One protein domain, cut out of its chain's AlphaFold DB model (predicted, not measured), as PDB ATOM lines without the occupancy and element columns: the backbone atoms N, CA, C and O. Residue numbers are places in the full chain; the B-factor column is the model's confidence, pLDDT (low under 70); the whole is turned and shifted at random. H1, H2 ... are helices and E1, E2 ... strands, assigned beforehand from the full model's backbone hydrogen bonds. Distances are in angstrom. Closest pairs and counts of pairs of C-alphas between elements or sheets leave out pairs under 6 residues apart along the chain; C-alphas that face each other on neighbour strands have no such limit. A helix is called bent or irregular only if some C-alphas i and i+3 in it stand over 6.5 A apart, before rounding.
ATOM      1  N   GLU A   2     136.040 226.871 108.299       75.62
ATOM      2  CA  GLU A   2     137.125 225.915 108.605       75.62
ATOM      3  C   GLU A   2     137.600 225.943 110.065       75.62
ATOM      4  O   GLU A   2     137.823 224.891 110.653       75.62
ATOM      5  N   THR A   3     137.680 227.120 110.698       81.38
ATOM      6  CA  THR A   3     138.072 227.241 112.115       81.38
ATOM      7  C   THR A   3     137.081 226.564 113.062       81.38
ATOM      8  O   THR A   3     137.491 225.926 114.025       81.38
ATOM      9  N   LEU A   4     135.780 226.632 112.764       79.19
ATOM     10  CA  LEU A   4     134.738 225.979 113.560       79.19
ATOM     11  C   LEU A   4     134.798 224.449 113.411       79.19
ATOM     12  O   LEU A   4     134.637 223.726 114.393       79.19
ATOM     13  N   MET A   5     135.086 223.956 112.200       84.12
ATOM     14  CA  MET A   5     135.296 222.525 111.953       84.12
ATOM     15  C   MET A   5     136.563 222.004 112.639       84.12
ATOM     16  O   MET A   5     136.516 220.960 113.286       84.12
ATOM     17  N   ALA A   6     137.668 222.753 112.579       83.38
ATOM     18  CA  ALA A   6     138.912 222.393 113.255       83.38
ATOM     19  C   ALA A   6     138.723 222.309 114.780       83.38
ATOM     20  O   ALA A   6     139.092 221.304 115.390       83.38
ATOM     21  N   VAL A   7     138.063 223.302 115.389       86.38
ATOM     22  CA  VAL A   7     137.734 223.288 116.825       86.38
ATOM     23  C   VAL A   7     136.819 222.111 117.176       86.38
ATOM     24  O   VAL A   7     137.047 221.455 118.189       86.38
ATOM     25  N   GLY A   8     135.843 221.783 116.322       85.44
ATOM     26  CA  GLY A   8     134.977 220.617 116.507       85.44
ATOM     27  C   GLY A   8     135.751 219.294 116.519       85.44
ATOM     28  O   GLY A   8     135.589 218.494 117.437       85.44
ATOM     29  N   THR A   9     136.647 219.081 115.551       85.38
ATOM     30  CA  THR A   9     137.476 217.860 115.502       85.38
ATOM     31  C   THR A   9     138.443 217.758 116.682       85.38
ATOM     32  O   THR A   9     138.603 216.679 117.253       85.38
ATOM     33  N   LEU A  10     139.029 218.882 117.110       89.38
ATOM     34  CA  LEU A  10     139.930 218.937 118.258       89.38
ATOM     35  C   LEU A  10     139.189 218.647 119.570       89.38
ATOM     36  O   LEU A  10     139.678 217.871 120.390       89.38
ATOM     37  N   ALA A  11     137.991 219.208 119.751       87.62
ATOM     38  CA  ALA A  11     137.163 218.959 120.927       87.62
ATOM     39  C   ALA A  11     136.749 217.481 121.033       87.62
ATOM     40  O   ALA A  11     136.877 216.880 122.100       87.62
ATOM     41  N   VAL A  12     136.315 216.870 119.925       88.19
ATOM     42  CA  VAL A  12     135.962 215.440 119.890       88.19
ATOM     43  C   VAL A  12     137.187 214.563 120.177       88.19
ATOM     44  O   VAL A  12     137.088 213.620 120.963       88.19
ATOM     45  N   GLY A  13     138.355 214.899 119.614       89.06
ATOM     46  CA  GLY A  13     139.609 214.191 119.883       89.06
ATOM     47  C   GLY A  13     140.016 214.235 121.360       89.06
ATOM     48  O   GLY A  13     140.337 213.199 121.942       89.06
ATOM     49  N   LEU A  14     139.938 215.407 121.998       90.56
ATOM     50  CA  LEU A  14     140.258 215.557 123.423       90.56
ATOM     51  C   LEU A  14     139.279 214.804 124.332       90.56
ATOM     52  O   LEU A  14     139.715 214.192 125.306       90.56
ATOM     53  N   LEU A  15     137.980 214.794 124.011       88.94
ATOM     54  CA  LEU A  15     136.988 214.014 124.762       88.94
ATOM     55  C   LEU A  15     137.265 212.509 124.671       88.94
ATOM     56  O   LEU A  15     137.169 211.803 125.676       88.94
ATOM     57  N   PHE A  16     137.662 212.025 123.493       89.44
ATOM     58  CA  PHE A  16     138.023 210.623 123.304       89.44
ATOM     59  C   PHE A  16     139.274 210.235 124.109       89.44
ATOM     60  O   PHE A  16     139.278 209.209 124.796       89.44
ATOM     61  N   VAL A  17     140.317 211.074 124.086       87.81
ATOM     62  CA  VAL A  17     141.534 210.860 124.889       87.81
ATOM     63  C   VAL A  17     141.211 210.890 126.385       87.81
ATOM     64  O   VAL A  17     141.624 209.993 127.115       87.81
ATOM     65  N   GLY A  18     140.419 211.863 126.844       87.38
ATOM     66  CA  GLY A  18     140.015 211.962 128.248       87.38
ATOM     67  C   GLY A  18     139.222 210.742 128.730       87.38
ATOM     68  O   GLY A  18     139.504 210.206 129.803       87.38
ATOM     69  N   GLY A  19     138.274 210.261 127.919       86.88
ATOM     70  CA  GLY A  19     137.475 209.076 128.237       86.88
ATOM     71  C   GLY A  19     138.316 207.799 128.312       86.88
ATOM     72  O   GLY A  19     138.281 207.088 129.316       86.88
ATOM     73  N   THR A  20     139.120 207.531 127.280       89.38
ATOM     74  CA  THR A  20     139.961 206.322 127.218       89.38
ATOM     75  C   THR A  20     141.044 206.301 128.296       89.38
ATOM     76  O   THR A  20     141.308 205.243 128.870       89.38
ATOM     77  N   PHE A  21     141.621 207.457 128.638       90.62
ATOM     78  CA  PHE A  21     142.616 207.574 129.701       90.62
ATOM     79  C   PHE A  21     142.045 207.212 131.080       90.62
ATOM     80  O   PHE A  21     142.640 206.403 131.795       90.62
ATOM     81  N   MET A  22     140.862 207.730 131.434       86.56
ATOM     82  CA  MET A  22     140.206 207.407 132.710       86.56
ATOM     83  C   MET A  22     139.842 205.924 132.817       86.56
ATOM     84  O   MET A  22     140.082 205.290 133.847       86.56
ATOM     85  N   THR A  23     139.310 205.344 131.740       88.56
ATOM     86  CA  THR A  23     139.036 203.905 131.675       88.56
ATOM     87  C   THR A  23     140.322 203.079 131.799       88.56
ATOM     88  O   THR A  23     140.341 202.074 132.511       88.56
ATOM     89  N   GLY A  24     141.415 203.528 131.172       89.62
ATOM     90  CA  GLY A  24     142.737 202.916 131.291       89.62
ATOM     91  C   GLY A  24     143.254 202.900 132.732       89.62
ATOM     92  O   GLY A  24     143.643 201.842 133.221       89.62
ATOM     93  N   ILE A  25     143.184 204.034 133.443       89.81
ATOM     94  CA  ILE A  25     143.558 204.122 134.867       89.81
ATOM     95  C   ILE A  25     142.710 203.172 135.713       89.81
ATOM     96  O   ILE A  25     143.244 202.455 136.564       89.81
ATOM     97  N   TYR A  26     141.397 203.140 135.481       88.44
ATOM     98  CA  TYR A  26     140.495 202.266 136.221       88.44
ATOM     99  C   TYR A  26     140.882 200.789 136.059       88.44
ATOM    100  O   TYR A  26     141.070 200.086 137.054       88.44
ATOM    101  N   PHE A  27     141.070 200.320 134.822       89.12
ATOM    102  CA  PHE A  27     141.459 198.931 134.575       89.12
ATOM    103  C   PHE A  27     142.866 198.609 135.079       89.12
ATOM    104  O   PHE A  27     143.063 197.534 135.648       89.12
ATOM    105  N   ALA A  28     143.821 199.535 134.952       91.06
ATOM    106  CA  ALA A  28     145.161 199.367 135.511       91.06
ATOM    107  C   ALA A  28     145.123 199.238 137.043       91.06
ATOM    108  O   ALA A  28     145.808 198.384 137.610       91.06
ATOM    109  N   THR A  29     144.264 200.016 137.708       88.56
ATOM    110  CA  THR A  29     144.061 199.942 139.162       88.56
ATOM    111  C   THR A  29     143.461 198.598 139.556       88.56
ATOM    112  O   THR A  29     144.010 197.916 140.414       88.56
ATOM    113  N   VAL A  30     142.384 198.162 138.892       87.25
ATOM    114  CA  VAL A  30     141.749 196.859 139.168       87.25
ATOM    115  C   VAL A  30     142.713 195.698 138.911       87.25
ATOM    116  O   VAL A  30     142.742 194.738 139.681       87.25
ATOM    117  N   SER A  31     143.513 195.773 137.845       89.75
ATOM    118  CA  SER A  31     144.520 194.757 137.533       89.75
ATOM    119  C   SER A  31     145.595 194.694 138.617       89.75
ATOM    120  O   SER A  31     145.891 193.613 139.118       89.75
ATOM    121  N   THR A  32     146.128 195.850 139.020       90.75
ATOM    122  CA  THR A  32     147.128 195.953 140.092       90.75
ATOM    123  C   THR A  32     146.580 195.409 141.409       90.75
ATOM    124  O   THR A  32     147.239 194.612 142.069       90.75
ATOM    125  N   GLU A  33     145.345 195.771 141.764       90.75
ATOM    126  CA  GLU A  33     144.677 195.270 142.966       90.75
ATOM    127  C   GLU A  33     144.554 193.745 142.942       90.75
ATOM    128  O   GLU A  33     144.845 193.110 143.946       90.75
ATOM    129  N   ARG A  34     144.194 193.130 141.810       89.62
ATOM    130  CA  ARG A  34     144.127 191.661 141.705       89.62
ATOM    131  C   ARG A  34     145.486 190.996 141.900       89.62
ATOM    132  O   ARG A  34     145.557 190.005 142.619       89.62
ATOM    133  N   THR A  35     146.546 191.551 141.313       92.25
ATOM    134  CA  THR A  35     147.915 191.047 141.502       92.25
ATOM    135  C   THR A  35     148.367 191.179 142.956       92.25
ATOM    136  O   THR A  35     148.914 190.236 143.522       92.25
ATOM    137  N   ILE A  36     148.091 192.316 143.599       90.88
ATOM    138  CA  ILE A  36     148.363 192.499 145.031       90.88
ATOM    139  C   ILE A  36     147.531 191.520 145.860       90.88
ATOM    140  O   ILE A  36     148.050 190.915 146.790       90.88
ATOM    141  N   GLY A  37     146.265 191.322 145.495       92.38
ATOM    142  CA  GLY A  37     145.364 190.380 146.139       92.38
ATOM    143  C   GLY A  37     145.927 188.962 146.163       92.38
ATOM    144  O   GLY A  37     145.891 188.326 147.209       92.38
ATOM    145  N   SER A  38     146.484 188.479 145.049       94.38
ATOM    146  CA  SER A  38     147.076 187.138 145.006       94.38
ATOM    147  C   SER A  38     148.334 187.033 145.868       94.38
ATOM    148  O   SER A  38     148.475 186.068 146.609       94.38
ATOM    149  N   VAL A  39     149.211 188.043 145.834       94.00
ATOM    150  CA  VAL A  39     150.447 188.036 146.639       94.00
ATOM    151  C   VAL A  39     150.134 188.158 148.134       94.00
ATOM    152  O   VAL A  39     150.688 187.418 148.944       94.00
ATOM    153  N   GLY A  40     149.199 189.035 148.507       92.88
ATOM    154  CA  GLY A  40     148.735 189.179 149.886       92.88
ATOM    155  C   GLY A  40     148.054 187.913 150.408       92.88
ATOM    156  O   GLY A  40     148.217 187.570 151.576       92.88
ATOM    157  N   ALA A  41     147.346 187.173 149.548       95.19
ATOM    158  CA  ALA A  41     146.787 185.876 149.911       95.19
ATOM    159  C   ALA A  41     147.873 184.813 150.125       95.19
ATOM    160  O   ALA A  41     147.788 184.052 151.088       95.19
ATOM    161  N   ASP A  42     148.905 184.766 149.279       95.00
ATOM    162  CA  ASP A  42     150.036 183.851 149.465       95.00
ATOM    163  C   ASP A  42     150.777 184.122 150.781       95.00
ATOM    164  O   ASP A  42     151.097 183.181 151.514       95.00
ATOM    165  N   GLU A  43     150.983 185.395 151.127       93.19
ATOM    166  CA  GLU A  43     151.551 185.785 152.418       93.19
ATOM    167  C   GLU A  43     150.638 185.376 153.582       93.19
ATOM    168  O   GLU A  43     151.105 184.775 154.550       93.19
ATOM    169  N   ALA A  44     149.329 185.625 153.479       93.56
ATOM    170  CA  ALA A  44     148.356 185.205 154.483       93.56
ATOM    171  C   ALA A  44     148.372 183.682 154.693       93.56
ATOM    172  O   ALA A  44     148.414 183.217 155.829       93.56
ATOM    173  N   PHE A  45     148.418 182.881 153.624       94.56
ATOM    174  CA  PHE A  45     148.539 181.425 153.744       94.56
ATOM    175  C   PHE A  45     149.868 180.995 154.376       94.56
ATOM    176  O   PHE A  45     149.896 180.009 155.116       94.56
ATOM    177  N   ALA A  46     150.964 181.706 154.104       92.25
ATOM    178  CA  ALA A  46     152.241 181.454 154.763       92.25
ATOM    179  C   ALA A  46     152.170 181.767 156.266       92.25
ATOM    180  O   ALA A  46     152.623 180.960 157.076       92.25
ATOM    181  N   LYS A  47     151.527 182.878 156.646       91.25
ATOM    182  CA  LYS A  47     151.279 183.243 158.047       91.25
ATOM    183  C   LYS A  47     150.378 182.243 158.750       91.25
ATOM    184  O   LYS A  47     150.712 181.824 159.849       91.25
ATOM    185  N   ILE A  48     149.303 181.791 158.104       91.00
ATOM    186  CA  ILE A  48     148.437 180.740 158.649       91.00
ATOM    187  C   ILE A  48     149.273 179.506 158.989       91.00
ATOM    188  O   ILE A  48     149.159 179.010 160.096       91.00
ATOM    189  N   ARG A  49     150.174 179.063 158.100       88.50
ATOM    190  CA  ARG A  49     151.079 177.930 158.378       88.50
ATOM    191  C   ARG A  49     152.063 178.192 159.515       88.50
ATOM    192  O   ARG A  49     152.454 177.248 160.191       88.50
ATOM    193  N   LEU A  50     152.502 179.437 159.683       87.75
ATOM    194  CA  LEU A  50     153.420 179.822 160.751       87.75
ATOM    195  C   LEU A  50     152.719 179.797 162.117       87.75
ATOM    196  O   LEU A  50     153.266 179.259 163.077       87.75
ATOM    197  N   PHE A  51     151.501 180.338 162.184       84.12
ATOM    198  CA  PHE A  51     150.699 180.444 163.407       84.12
ATOM    199  C   PHE A  51     149.813 179.216 163.684       84.12
ATOM    200  O   PHE A  51     149.205 179.131 164.746       84.12
ATOM    201  N   ASP A  52     149.775 178.229 162.782       74.06
ATOM    202  CA  ASP A  52     148.988 176.989 162.925       74.06
ATOM    203  C   ASP A  52     149.400 176.128 164.131       74.06
ATOM    204  O   ASP A  52     148.668 175.235 164.549       74.06
ATOM    205  N   THR A  53     150.581 176.379 164.698       64.12
ATOM    206  CA  THR A  53     151.089 175.636 165.862       64.12
ATOM    207  C   THR A  53     150.204 175.827 167.100       64.12
ATOM    208  O   THR A  53     150.066 174.898 167.892       64.12
ATOM    209  N   ASP A  54     149.554 176.990 167.226       65.38
ATOM    210  CA  ASP A  54     148.675 177.343 168.351       65.38
ATOM    211  C   ASP A  54     147.184 177.284 167.970       65.38
ATOM    212  O   ASP A  54     146.337 177.930 168.595       65.38
ATOM    213  N   LEU A  55     146.840 176.533 166.918       76.38
ATOM    214  CA  LEU A  55     145.464 176.433 166.455       76.38
ATOM    215  C   LEU A  55     144.592 175.694 167.480       76.38
ATOM    216  O   LEU A  55     144.835 174.534 167.824       76.38
ATOM    217  N   ASN A  56     143.504 176.329 167.911       78.38
ATOM    218  CA  ASN A  56     142.463 175.691 168.704       78.38
ATOM    219  C   ASN A  56     141.649 174.725 167.827       78.38
ATOM    220  O   ASN A  56     140.557 175.039 167.349       78.38
ATOM    221  N   VAL A  57     142.183 173.517 167.637       73.25
ATOM    222  CA  VAL A  57     141.579 172.444 166.829       73.25
ATOM    223  C   VAL A  57     140.165 172.056 167.272       73.25
ATOM    224  O   VAL A  57     139.396 171.560 166.450       73.25
ATOM    225  N   ALA A  58     139.809 172.296 168.540       73.69
ATOM    226  CA  ALA A  58     138.474 172.028 169.073       73.69
ATOM    227  C   ALA A  58     137.433 173.078 168.643       73.69
ATOM    228  O   ALA A  58     136.241 172.780 168.638       73.69
ATOM    229  N   GLY A  59     137.871 174.287 168.274       75.69
ATOM    230  CA  GLY A  59     137.001 175.356 167.774       75.69
ATOM    231  C   GLY A  59     136.647 175.226 166.290       75.69
ATOM    232  O   GLY A  59     135.721 175.880 165.818       75.69
ATOM    233  N   LEU A  60     137.355 174.378 165.539       80.81
ATOM    234  CA  LEU A  60     137.078 174.152 164.124       80.81
ATOM    235  C   LEU A  60     135.891 173.205 163.923       80.81
ATOM    236  O   LEU A  60     135.852 172.098 164.462       80.81
ATOM    237  N   SER A  61     134.967 173.605 163.051       81.31
ATOM    238  CA  SER A  61     133.837 172.779 162.628       81.31
ATOM    239  C   SER A  61     134.104 172.095 161.284       81.31
ATOM    240  O   SER A  61     134.834 172.613 160.439       81.31
ATOM    241  N   ALA A  62     133.494 170.924 161.077       80.44
ATOM    242  CA  ALA A  62     133.419 170.260 159.772       80.44
ATOM    243  C   ALA A  62     132.153 170.652 158.980       80.44
ATOM    244  O   ALA A  62     132.067 170.379 157.784       80.44
ATOM    245  N   THR A  63     131.165 171.278 159.633       82.50
ATOM    246  CA  THR A  63     129.856 171.605 159.035       82.50
ATOM    247  C   THR A  63     129.756 173.035 158.512       82.50
ATOM    248  O   THR A  63     128.907 173.305 157.669       82.50
ATOM    249  N   GLY A  64     130.618 173.936 158.983       86.00
ATOM    250  CA  GLY A  64     130.630 175.346 158.600       86.00
ATOM    251  C   GLY A  64     132.000 175.968 158.828       86.00
ATOM    252  O   GLY A  64     132.880 175.351 159.435       86.00
ATOM    253  N   PHE A  65     132.183 177.177 158.314       90.56
ATOM    254  CA  PHE A  65     133.405 177.941 158.509       90.56
ATOM    255  C   PHE A  65     133.365 178.738 159.810       90.56
ATOM    256  O   PHE A  65     132.315 179.198 160.253       90.56
ATOM    257  N   VAL A  66     134.543 178.926 160.394       90.81
ATOM    258  CA  VAL A  66     134.764 179.744 161.587       90.81
ATOM    259  C   VAL A  66     135.810 180.813 161.255       90.81
ATOM    260  O   VAL A  66     136.772 180.508 160.539       90.81
ATOM    261  N   PRO A  67     135.662 182.063 161.726       90.75
ATOM    262  CA  PRO A  67     136.696 183.081 161.593       90.75
ATOM    263  C   PRO A  67     138.036 182.619 162.171       90.75
ATOM    264  O   PRO A  67     138.125 182.131 163.294       90.75
ATOM    265  N   TYR A  68     139.113 182.803 161.408       89.56
ATOM    266  CA  TYR A  68     140.450 182.362 161.805       89.56
ATOM    267  C   TYR A  68     140.940 183.046 163.090       89.56
ATOM    268  O   TYR A  68     141.626 182.426 163.895       89.56
ATOM    269  N   SER A  69     140.526 184.293 163.326       86.75
ATOM    270  CA  SER A  69     140.829 185.051 164.547       86.75
ATOM    271  C   SER A  69     140.254 184.438 165.827       86.75
ATOM    272  O   SER A  69     140.687 184.805 166.913       86.75
ATOM    273  N   GLU A  70     139.277 183.536 165.720       85.94
ATOM    274  CA  GLU A  70     138.694 182.840 166.874       85.94
ATOM    275  C   GLU A  70     139.386 181.505 167.168       85.94
ATOM    276  O   GLU A  70     139.316 180.997 168.287       85.94
ATOM    277  N   VAL A  71     140.068 180.930 166.172       85.69
ATOM    278  CA  VAL A  71     140.772 179.644 166.299       85.69
ATOM    279  C   VAL A  71     142.285 179.799 166.426       85.69
ATOM    280  O   VAL A  71     142.937 178.865 166.876       85.69
ATOM    281  N   ALA A  72     142.849 180.949 166.062       86.50
ATOM    282  CA  ALA A  72     144.277 181.228 166.147       86.50
ATOM    283  C   ALA A  72     144.543 182.556 166.858       86.50
ATOM    284  O   ALA A  72     143.864 183.556 166.621       86.50
ATOM    285  N   THR A  73     145.595 182.588 167.676       85.50
ATOM    286  CA  THR A  73     146.071 183.828 168.299       85.50
ATOM    287  C   THR A  73     147.112 184.473 167.395       85.50
ATOM    288  O   THR A  73     148.278 184.088 167.399       85.50
ATOM    289  N   VAL A  74     146.689 185.462 166.609       84.81
ATOM    290  CA  VAL A  74     147.566 186.202 165.693       84.81
ATOM    291  C   VAL A  74     147.604 187.678 166.098       84.81
ATOM    292  O   VAL A  74     146.544 188.281 166.289       84.81
ATOM    293  N   PRO A  75     148.793 188.295 166.234       86.94
ATOM    294  CA  PRO A  75     148.896 189.723 166.518       86.94
ATOM    295  C   PRO A  75     148.178 190.568 165.458       86.94
ATOM    296  O   PRO A  75     148.303 190.308 164.265       86.94
ATOM    297  N   ALA A  76     147.479 191.630 165.868       84.50
ATOM    298  CA  ALA A  76     146.671 192.455 164.958       84.50
ATOM    299  C   ALA A  76     147.456 193.000 163.745       84.50
ATOM    300  O   ALA A  76     146.918 193.110 162.645       84.50
ATOM    301  N   VAL A  77     148.744 193.305 163.934       85.44
ATOM    302  CA  VAL A  77     149.635 193.814 162.878       85.44
ATOM    303  C   VAL A  77     149.892 192.792 161.769       85.44
ATOM    304  O   VAL A  77     150.134 193.175 160.630       85.44
ATOM    305  N   GLU A  78     149.788 191.498 162.070       88.50
ATOM    306  CA  GLU A  78     150.033 190.423 161.108       88.50
ATOM    307  C   GLU A  78     148.882 190.255 160.112       88.50
ATOM    308  O   GLU A  78     149.062 189.627 159.069       88.50
ATOM    309  N   PHE A  79     147.720 190.858 160.368       89.31
ATOM    310  CA  PHE A  79     146.615 190.907 159.407       89.31
ATOM    311  C   PHE A  79     146.797 191.982 158.330       89.31
ATOM    312  O   PHE A  79     145.961 192.095 157.435       89.31
ATOM    313  N   LEU A  80     147.867 192.776 158.393       90.06
ATOM    314  CA  LEU A  80     148.160 193.830 157.428       90.06
ATOM    315  C   LEU A  80     149.123 193.349 156.334       90.06
ATOM    316  O   LEU A  80     149.947 192.462 156.546       90.06
ATOM    317  N   TYR A  81     149.004 193.963 155.157       88.31
ATOM    318  CA  TYR A  81     149.879 193.765 154.007       88.31
ATOM    319  C   TYR A  81     150.242 195.121 153.361       88.31
ATOM    320  O   TYR A  81     149.373 195.994 153.222       88.31
ATOM    321  N   PRO A  82     151.491 195.312 152.902       86.19
ATOM    322  CA  PRO A  82     152.613 194.375 153.007       86.19
ATOM    323  C   PRO A  82     153.183 194.306 154.426       86.19
ATOM    324  O   PRO A  82     153.181 195.302 155.149       86.19
ATOM    325  N   SER A  83     153.720 193.145 154.806       77.06
ATOM    326  CA  SER A  83     154.429 192.968 156.083       77.06
ATOM    327  C   SER A  83     155.848 193.496 156.019       77.06
ATOM    328  O   SER A  83     156.828 192.770 156.164       77.06
ATOM    329  N   THR A  84     155.978 194.785 155.746       71.12
ATOM    330  CA  THR A  84     157.260 195.466 155.862       71.12
ATOM    331  C   THR A  84     157.466 195.824 157.328       71.12
ATOM    332  O   THR A  84     156.613 196.482 157.911       71.12
ATOM    333  N   GLY A  85     158.601 195.453 157.923       58.25
ATOM    334  CA  GLY A  85     158.960 195.842 159.298       58.25
ATOM    335  C   GLY A  85     159.155 197.355 159.516       58.25
ATOM    336  O   GLY A  85     159.609 197.771 160.579       58.25
ATOM    337  N   GLU A  86     158.838 198.184 158.520       57.75
ATOM    338  CA  GLU A  86     158.905 199.641 158.571       57.75
ATOM    339  C   GLU A  86     157.528 200.274 158.818       57.75
ATOM    340  O   GLU A  86     156.486 199.715 158.495       57.75
ATOM    341  N   ARG A  87     157.543 201.498 159.365       52.53
ATOM    342  CA  ARG A  87     156.396 202.303 159.835       52.53
ATOM    343  C   ARG A  87     155.365 202.719 158.767       52.53
ATOM    344  O   ARG A  87     154.592 203.644 159.021       52.53
ATOM    345  N   SER A  88     155.335 202.106 157.585       60.72
ATOM    346  CA  SER A  88     154.239 202.365 156.651       60.72
ATOM    347  C   SER A  88     152.995 201.618 157.134       60.72
ATOM    348  O   SER A  88     153.067 200.404 157.324       60.72
ATOM    349  N   PRO A  89     151.844 202.288 157.319       67.94
ATOM    350  CA  PRO A  89     150.604 201.573 157.579       67.94
ATOM    351  C   PRO A  89     150.332 200.623 156.407       67.94
ATOM    352  O   PRO A  89     150.439 201.024 155.243       67.94
ATOM    353  N   GLY A  90     150.024 199.359 156.709       73.25
ATOM    354  CA  GLY A  90     149.641 198.387 155.689       73.25
ATOM    355  C   GLY A  90     148.439 198.906 154.905       73.25
ATOM    356  O   GLY A  90     147.432 199.301 155.486       73.25
ATOM    357  N   GLN A  91     148.564 198.957 153.580       86.00
ATOM    358  CA  GLN A  91     147.518 199.472 152.684       86.00
ATOM    359  C   GLN A  91     146.394 198.456 152.463       86.00
ATOM    360  O   GLN A  91     145.288 198.792 152.029       86.00
ATOM    361  N   TYR A  92     146.687 197.199 152.765       91.31
ATOM    362  CA  TYR A  92     145.800 196.073 152.600       91.31
ATOM    363  C   TYR A  92     145.720 195.311 153.910       91.31
ATOM    364  O   TYR A  92     146.613 195.380 154.754       91.31
ATOM    365  N   SER A  93     144.639 194.571 154.071       92.81
ATOM    366  CA  SER A  93     144.472 193.636 155.162       92.81
ATOM    367  C   SER A  93     143.978 192.308 154.627       92.81
ATOM    368  O   SER A  93     143.426 192.221 153.525       92.81
ATOM    369  N   TRP A  94     144.153 191.267 155.420       94.38
ATOM    370  CA  TRP A  94     143.552 189.980 155.157       94.38
ATOM    371  C   TRP A  94     142.783 189.498 156.379       94.38
ATOM    372  O   TRP A  94     143.077 189.848 157.518       94.38
ATOM    373  N   SER A  95     141.763 188.699 156.122       94.38
ATOM    374  CA  SER A  95     141.052 187.913 157.125       94.38
ATOM    375  C   SER A  95     140.822 186.528 156.546       94.38
ATOM    376  O   SER A  95     140.857 186.347 155.327       94.38
ATOM    377  N   ALA A  96     140.641 185.530 157.401       94.62
ATOM    378  CA  ALA A  96     140.479 184.164 156.943       94.62
ATOM    379  C   ALA A  96     139.326 183.464 157.648       94.62
ATOM    380  O   ALA A  96     138.978 183.786 158.782       94.62
ATOM    381  N   LEU A  97     138.763 182.490 156.952       94.12
ATOM    382  CA  LEU A  97     137.843 181.502 157.481       94.12
ATOM    383  C   LEU A  97     138.529 180.142 157.454       94.12
ATOM    384  O   LEU A  97     139.269 179.842 156.515       94.12
ATOM    385  N   ALA A  98     138.255 179.321 158.457       92.31
ATOM    386  CA  ALA A  98     138.824 177.996 158.609       92.31
ATOM    387  C   ALA A  98     137.729 176.961 158.879       92.31
ATOM    388  O   ALA A  98     136.717 177.247 159.519       92.31
ATOM    389  N   ARG A  99     137.938 175.753 158.363       90.38
ATOM    390  CA  ARG A  99     137.036 174.610 158.515       90.38
ATOM    391  C   ARG A  99     137.816 173.310 158.330       90.38
ATOM    392  O   ARG A  99     138.730 173.259 157.511       90.38
ATOM    393  N   TRP A 100     137.405 172.238 159.002       89.81
ATOM    394  CA  TRP A 100     137.860 170.887 158.662       89.81
ATOM    395  C   TRP A 100     137.257 170.401 157.337       89.81
ATOM    396  O   TRP A 100     136.059 170.567 157.105       89.81
ATOM    397  N   GLU A 101     138.068 169.769 156.481       86.44
ATOM    398  CA  GLU A 101     137.551 169.103 155.271       86.44
ATOM    399  C   GLU A 101     136.546 168.009 155.649       86.44
ATOM    400  O   GLU A 101     135.405 168.034 155.197       86.44
ATOM    401  N   ASP A 102     136.950 167.134 156.574       81.81
ATOM    402  CA  ASP A 102     136.135 166.056 157.125       81.81
ATOM    403  C   ASP A 102     136.335 165.956 158.640       81.81
ATOM    404  O   ASP A 102     137.371 166.360 159.183       81.81
ATOM    405  N   ALA A 103     135.359 165.366 159.333       72.31
ATOM    406  CA  ALA A 103     135.479 165.068 160.755       72.31
ATOM    407  C   ALA A 103     136.681 164.140 161.005       72.31
ATOM    408  O   ALA A 103     136.740 163.026 160.488       72.31
ATOM    409  N   GLY A 104     137.650 164.602 161.798       68.88
ATOM    410  CA  GLY A 104     138.879 163.849 162.062       68.88
ATOM    411  C   GLY A 104     139.901 163.856 160.920       68.88
ATOM    412  O   GLY A 104     140.776 162.994 160.858       68.88
ATOM    413  N   SER A 105     139.793 164.806 159.991       78.62
ATOM    414  CA  SER A 105     140.839 165.051 159.005       78.62
ATOM    415  C   SER A 105     142.005 165.832 159.616       78.62
ATOM    416  O   SER A 105     141.852 166.592 160.565       78.62
ATOM    417  N   HIS A 106     143.186 165.674 159.021       83.50
ATOM    418  CA  HIS A 106     144.336 166.555 159.249       83.50
ATOM    419  C   HIS A 106     144.399 167.684 158.212       83.50
ATOM    420  O   HIS A 106     145.371 168.436 158.175       83.50
ATOM    421  N   LEU A 107     143.407 167.754 157.322       89.12
ATOM    422  CA  LEU A 107     143.292 168.762 156.284       89.12
ATOM    423  C   LEU A 107     142.201 169.753 156.672       89.12
ATOM    424  O   LEU A 107     141.043 169.376 156.864       89.12
ATOM    425  N   ALA A 108     142.584 171.021 156.757       90.25
ATOM    426  CA  ALA A 108     141.665 172.126 156.946       90.25
ATOM    427  C   ALA A 108     141.626 172.986 155.681       90.25
ATOM    428  O   ALA A 108     142.651 173.248 155.039       90.25
ATOM    429  N   ARG A 109     140.423 173.422 155.319       92.56
ATOM    430  CA  ARG A 109     140.183 174.374 154.243       92.56
ATOM    431  C   ARG A 109     140.221 175.779 154.813       92.56
ATOM    432  O   ARG A 109     139.478 176.098 155.739       92.56
ATOM    433  N   PHE A 110     141.044 176.619 154.202       94.06
ATOM    434  CA  PHE A 110     141.146 178.030 154.533       94.06
ATOM    435  C   PHE A 110     140.654 178.882 153.370       94.06
ATOM    436  O   PHE A 110     140.996 178.629 152.210       94.06
ATOM    437  N   VAL A 111     139.870 179.908 153.690       96.44
ATOM    438  CA  VAL A 111     139.389 180.919 152.745       96.44
ATOM    439  C   VAL A 111     139.917 182.269 153.193       96.44
ATOM    440  O   VAL A 111     139.524 182.752 154.247       96.44
ATOM    441  N   VAL A 112     140.808 182.869 152.414       96.62
ATOM    442  CA  VAL A 112     141.412 184.170 152.703       96.62
ATOM    443  C   VAL A 112     140.703 185.251 151.898       96.62
ATOM    444  O   VAL A 112     140.579 185.161 150.676       96.62
ATOM    445  N   PHE A 113     140.284 186.297 152.593       96.75
ATOM    446  CA  PHE A 113     139.713 187.515 152.043       96.75
ATOM    447  C   PHE A 113     140.784 188.590 152.100       96.75
ATOM    448  O   PHE A 113     141.235 188.949 153.186       96.75
ATOM    449  N   VAL A 114     141.186 189.106 150.941       96.06
ATOM    450  CA  VAL A 114     142.130 190.225 150.864       96.06
ATOM    451  C   VAL A 114     141.353 191.500 150.588       96.06
ATOM    452  O   VAL A 114     140.571 191.574 149.635       96.06
ATOM    453  N   CYS A 115     141.572 192.504 151.425       94.12
ATOM    454  CA  CYS A 115     140.794 193.729 151.469       94.12
ATOM    455  C   CYS A 115     141.707 194.956 151.458       94.12
ATOM    456  O   CYS A 115     142.866 194.911 151.865       94.12
ATOM    457  N   ARG A 116     141.168 196.087 151.010       91.06
ATOM    458  CA  ARG A 116     141.792 197.401 151.191       91.06
ATOM    459  C   ARG A 116     141.620 197.814 152.647       91.06
ATOM    460  O   ARG A 116     140.492 197.857 153.135       91.06
ATOM    461  N   ALA A 117     142.713 198.174 153.307       80.44
ATOM    462  CA  ALA A 117     142.661 198.809 154.615       80.44
ATOM    463  C   ALA A 117     142.456 200.316 154.394       80.44
ATOM    464  O   ALA A 117     143.403 201.096 154.320       80.44
ATOM    465  N   THR A 118     141.211 200.742 154.164       66.56
ATOM    466  CA  THR A 118     140.937 202.164 153.910       66.56
ATOM    467  C   THR A 118     140.801 202.929 155.223       66.56
ATOM    468  O   THR A 118     139.869 202.649 155.962       66.56
ATOM    469  N   GLY A 119     141.657 203.930 155.460       64.06
ATOM    470  CA  GLY A 119     141.473 205.039 156.417       64.06
ATOM    471  C   GLY A 119     141.498 204.707 157.920       64.06
ATOM    472  O   GLY A 119     140.818 203.804 158.385       64.06
ATOM    473  N   VAL A 120     142.213 205.523 158.705       66.56
ATOM    474  CA  VAL A 120     142.422 205.359 160.166       66.56
ATOM    475  C   VAL A 120     141.123 205.435 160.995       66.56
ATOM    476  O   VAL A 120     141.090 204.987 162.135       66.56
ATOM    477  N   SER A 121     140.042 205.993 160.442       75.75
ATOM    478  CA  SER A 121     138.742 206.146 161.118       75.75
ATOM    479  C   SER A 121     137.621 205.284 160.531       75.75
ATOM    480  O   SER A 121     136.477 205.383 160.981       75.75
ATOM    481  N   THR A 122     137.911 204.458 159.526       85.44
ATOM    482  CA  THR A 122     136.885 203.637 158.880       85.44
ATOM    483  C   THR A 122     136.563 202.432 159.747       85.44
ATOM    484  O   THR A 122     137.459 201.713 160.178       85.44
ATOM    485  N   LYS A 123     135.274 202.193 159.979       90.44
ATOM    486  CA  LYS A 123     134.788 201.031 160.726       90.44
ATOM    487  C   LYS A 123     134.062 200.071 159.798       90.44
ATOM    488  O   LYS A 123     133.359 200.497 158.876       90.44
ATOM    489  N   TYR A 124     134.186 198.788 160.091       90.75
ATOM    490  CA  TYR A 124     133.537 197.693 159.381       90.75
ATOM    491  C   TYR A 124     132.636 196.929 160.333       90.75
ATOM    492  O   TYR A 124     132.894 196.883 161.533       90.75
ATOM    493  N   ARG A 125     131.568 196.337 159.805       91.06
ATOM    494  CA  ARG A 125     130.720 195.443 160.594       91.06
ATOM    495  C   ARG A 125     131.457 194.126 160.820       91.06
ATOM    496  O   ARG A 125     132.063 193.610 159.886       91.06
ATOM    497  N   ALA A 126     131.378 193.613 162.039       88.19
ATOM    498  CA  ALA A 126     131.894 192.310 162.433       88.19
ATOM    499  C   ALA A 126     130.805 191.545 163.192       88.19
ATOM    500  O   ALA A 126     129.898 192.149 163.771       88.19
ATOM    501  N   ASN A 233     133.229 198.714 148.164       87.94
ATOM    502  CA  ASN A 233     133.512 197.439 148.824       87.94
ATOM    503  C   ASN A 233     135.041 197.279 149.011       87.94
ATOM    504  O   ASN A 233     135.779 197.398 148.023       87.94
ATOM    505  N   PRO A 234     135.531 197.037 150.242       91.94
ATOM    506  CA  PRO A 234     136.960 196.923 150.507       91.94
ATOM    507  C   PRO A 234     137.565 195.656 149.896       91.94
ATOM    508  O   PRO A 234     138.767 195.648 149.636       91.94
ATOM    509  N   LEU A 235     136.766 194.621 149.618       93.50
ATOM    510  CA  LEU A 235     137.233 193.345 149.090       93.50
ATOM    511  C   LEU A 235     137.937 193.513 147.736       93.50
ATOM    512  O   LEU A 235     137.483 194.231 146.836       93.50
ATOM    513  N   ILE A 236     139.071 192.836 147.606       93.75
ATOM    514  CA  ILE A 236     139.865 192.742 146.380       93.75
ATOM    515  C   ILE A 236     139.683 191.365 145.755       93.75
ATOM    516  O   ILE A 236     139.461 191.259 144.549       93.75
ATOM    517  N   GLY A 237     139.762 190.317 146.577       93.81
ATOM    518  CA  GLY A 237     139.633 188.940 146.125       93.81
ATOM    519  C   GLY A 237     139.482 187.955 147.277       93.81
ATOM    520  O   GLY A 237     139.812 188.256 148.425       93.81
ATOM    521  N   VAL A 238     138.976 186.776 146.927       96.56
ATOM    522  CA  VAL A 238     138.800 185.633 147.821       96.56
ATOM    523  C   VAL A 238     139.621 184.480 147.264       96.56
ATOM    524  O   VAL A 238     139.511 184.156 146.081       96.56
ATOM    525  N   TYR A 239     140.435 183.868 148.113       96.62
ATOM    526  CA  TYR A 239     141.365 182.809 147.741       96.62
ATOM    527  C   TYR A 239     141.183 181.621 148.670       96.62
ATOM    528  O   TYR A 239     140.917 181.792 149.856       96.62
ATOM    529  N   GLN A 240     141.331 180.408 148.147       95.44
ATOM    530  CA  GLN A 240     141.123 179.190 148.921       95.44
ATOM    531  C   GLN A 240     142.301 178.248 148.816       95.44
ATOM    532  O   GLN A 240     142.890 178.086 147.747       95.44
ATOM    533  N   ARG A 241     142.616 177.600 149.937       95.06
ATOM    534  CA  ARG A 241     143.647 176.573 149.991       95.06
ATOM    535  C   ARG A 241     143.336 175.560 151.077       95.06
ATOM    536  O   ARG A 241     142.985 175.925 152.195       95.06
ATOM    537  N   THR A 242     143.533 174.290 150.756       92.44
ATOM    538  CA  THR A 242     143.540 173.222 151.753       92.44
ATOM    539  C   THR A 242     144.961 173.062 152.281       92.44
ATOM    540  O   THR A 242     145.919 172.938 151.511       92.44
ATOM    541  N   LEU A 243     145.108 173.119 153.600       90.38
ATOM    542  CA  LEU A 243     146.374 173.018 154.310       90.38
ATOM    543  C   LEU A 243     146.325 171.856 155.298       90.38
ATOM    544  O   LEU A 243     145.260 171.467 155.775       90.38
ATOM    545  N   ARG A 244     147.495 171.300 155.599       87.75
ATOM    546  CA  ARG A 244     147.640 170.272 156.624       87.75
ATOM    547  C   ARG A 244     147.887 170.932 157.973       87.75
ATOM    548  O   ARG A 244     148.888 171.629 158.095       87.75
ATOM    549  N   VAL A 245     147.031 170.631 158.945       81.75
ATOM    550  CA  VAL A 245     147.126 171.135 160.318       81.75
ATOM    551  C   VAL A 245     147.803 170.090 161.211       81.75
ATOM    552  O   VAL A 245     147.337 168.942 161.283       81.75
TER     553      VAL A 245
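This is residues 2 to 126 and 233 to 245 of the 254 residues of an uncharacterized protein of Planctomycetes bacterium RBG_13_62_9 (UniProt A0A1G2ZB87). What does the model look like? One very long helix, H1, packs with its residues 30 to 52 over one face of a small, strongly twisted sheet of three strands, E1, E2 and E4, while its residues 2 to 29 stick out as a free arm. The short helix H2 sits beside edge strand E1, the short H3 only grazes the sheet, and the short strand E3 lies off it. What is it made of, and how large is it? The printed part has 138 residues, with three named helices and four named strands in the order H1 H2 H3 E1 E2 E3 E4, a mixed class of helices and strands, and a sheet in the order E1 - E2 - E4, all antiparallel. It is extended, with a radius of gyration of the C-alphas of 22.0 A and spans of 82 by 35 by 25 A, the arm making the length.

Where does the long helix meet the sheet? H1, residues 2 to 54, is on one face of the sheet of E1, residues 92 to 100, E2, residues 107 to 116, and E4, residues 235 to 244: two layers, a helix on one face of a sheet. The closest C-alphas of H1 and E2 are those of Gly 37 and Val 114, 5.7 A apart, and those of H1 and E4 are Gly 37 and Gly 237, 5.9 A. How do the strands pair? E1 and E2 form an antiparallel hairpin at 160 degrees, with N 95 and O 113 at 3.0 A, within hydrogen-bond range. E2 and E4 are antiparallel at 160 degrees, with N 110 and O 241 at 2.9 A. Where are the short elements? H2, residues 68 to 71, stands at the sheet's level, with C-alphas 68 and 97 its closest to E1, 5.1 A apart. H3, residues 76 to 79, only grazes the sheet and is close to H1 but not clearly touching, the C-alphas of Ala 44 and Phe 79 being 7.7 A apart. E3, residues 124 to 126, pairs with no named strand and is apart from H1 and E1. How complete are the helix backbones? In H1, 47 of 49 O i to N i+4 pairs are within hydrogen-bond range; H2 and H3 are too short for such a pair.

Where does H1 run? It goes from C-alpha 2 at (137.125, 225.915, 108.605) to C-alpha 54 at (148.675, 177.343, 168.351), 77.9 A. It has a kink of 26 degrees near residue 48 and is irregular, C-alphas 50 and 53 being 7.0 A apart. How long are the strands? E1 measures 27.1 A, E2 29.1 A and E4 26.4 A, with E4 ending at C-alpha 244, (147.640, 170.272, 156.624).

Is the printed part unbroken? Residues 127 to 232 are not printed, and C-alphas 126 and 233 are 14.6 A apart across the cut. Which links are long, and where is confidence low? The links H1 to H2 and H3 to E1 are long. The pLDDT is under 70 at residues 53 to 54, 85 to 89, 104 and 118 to 120.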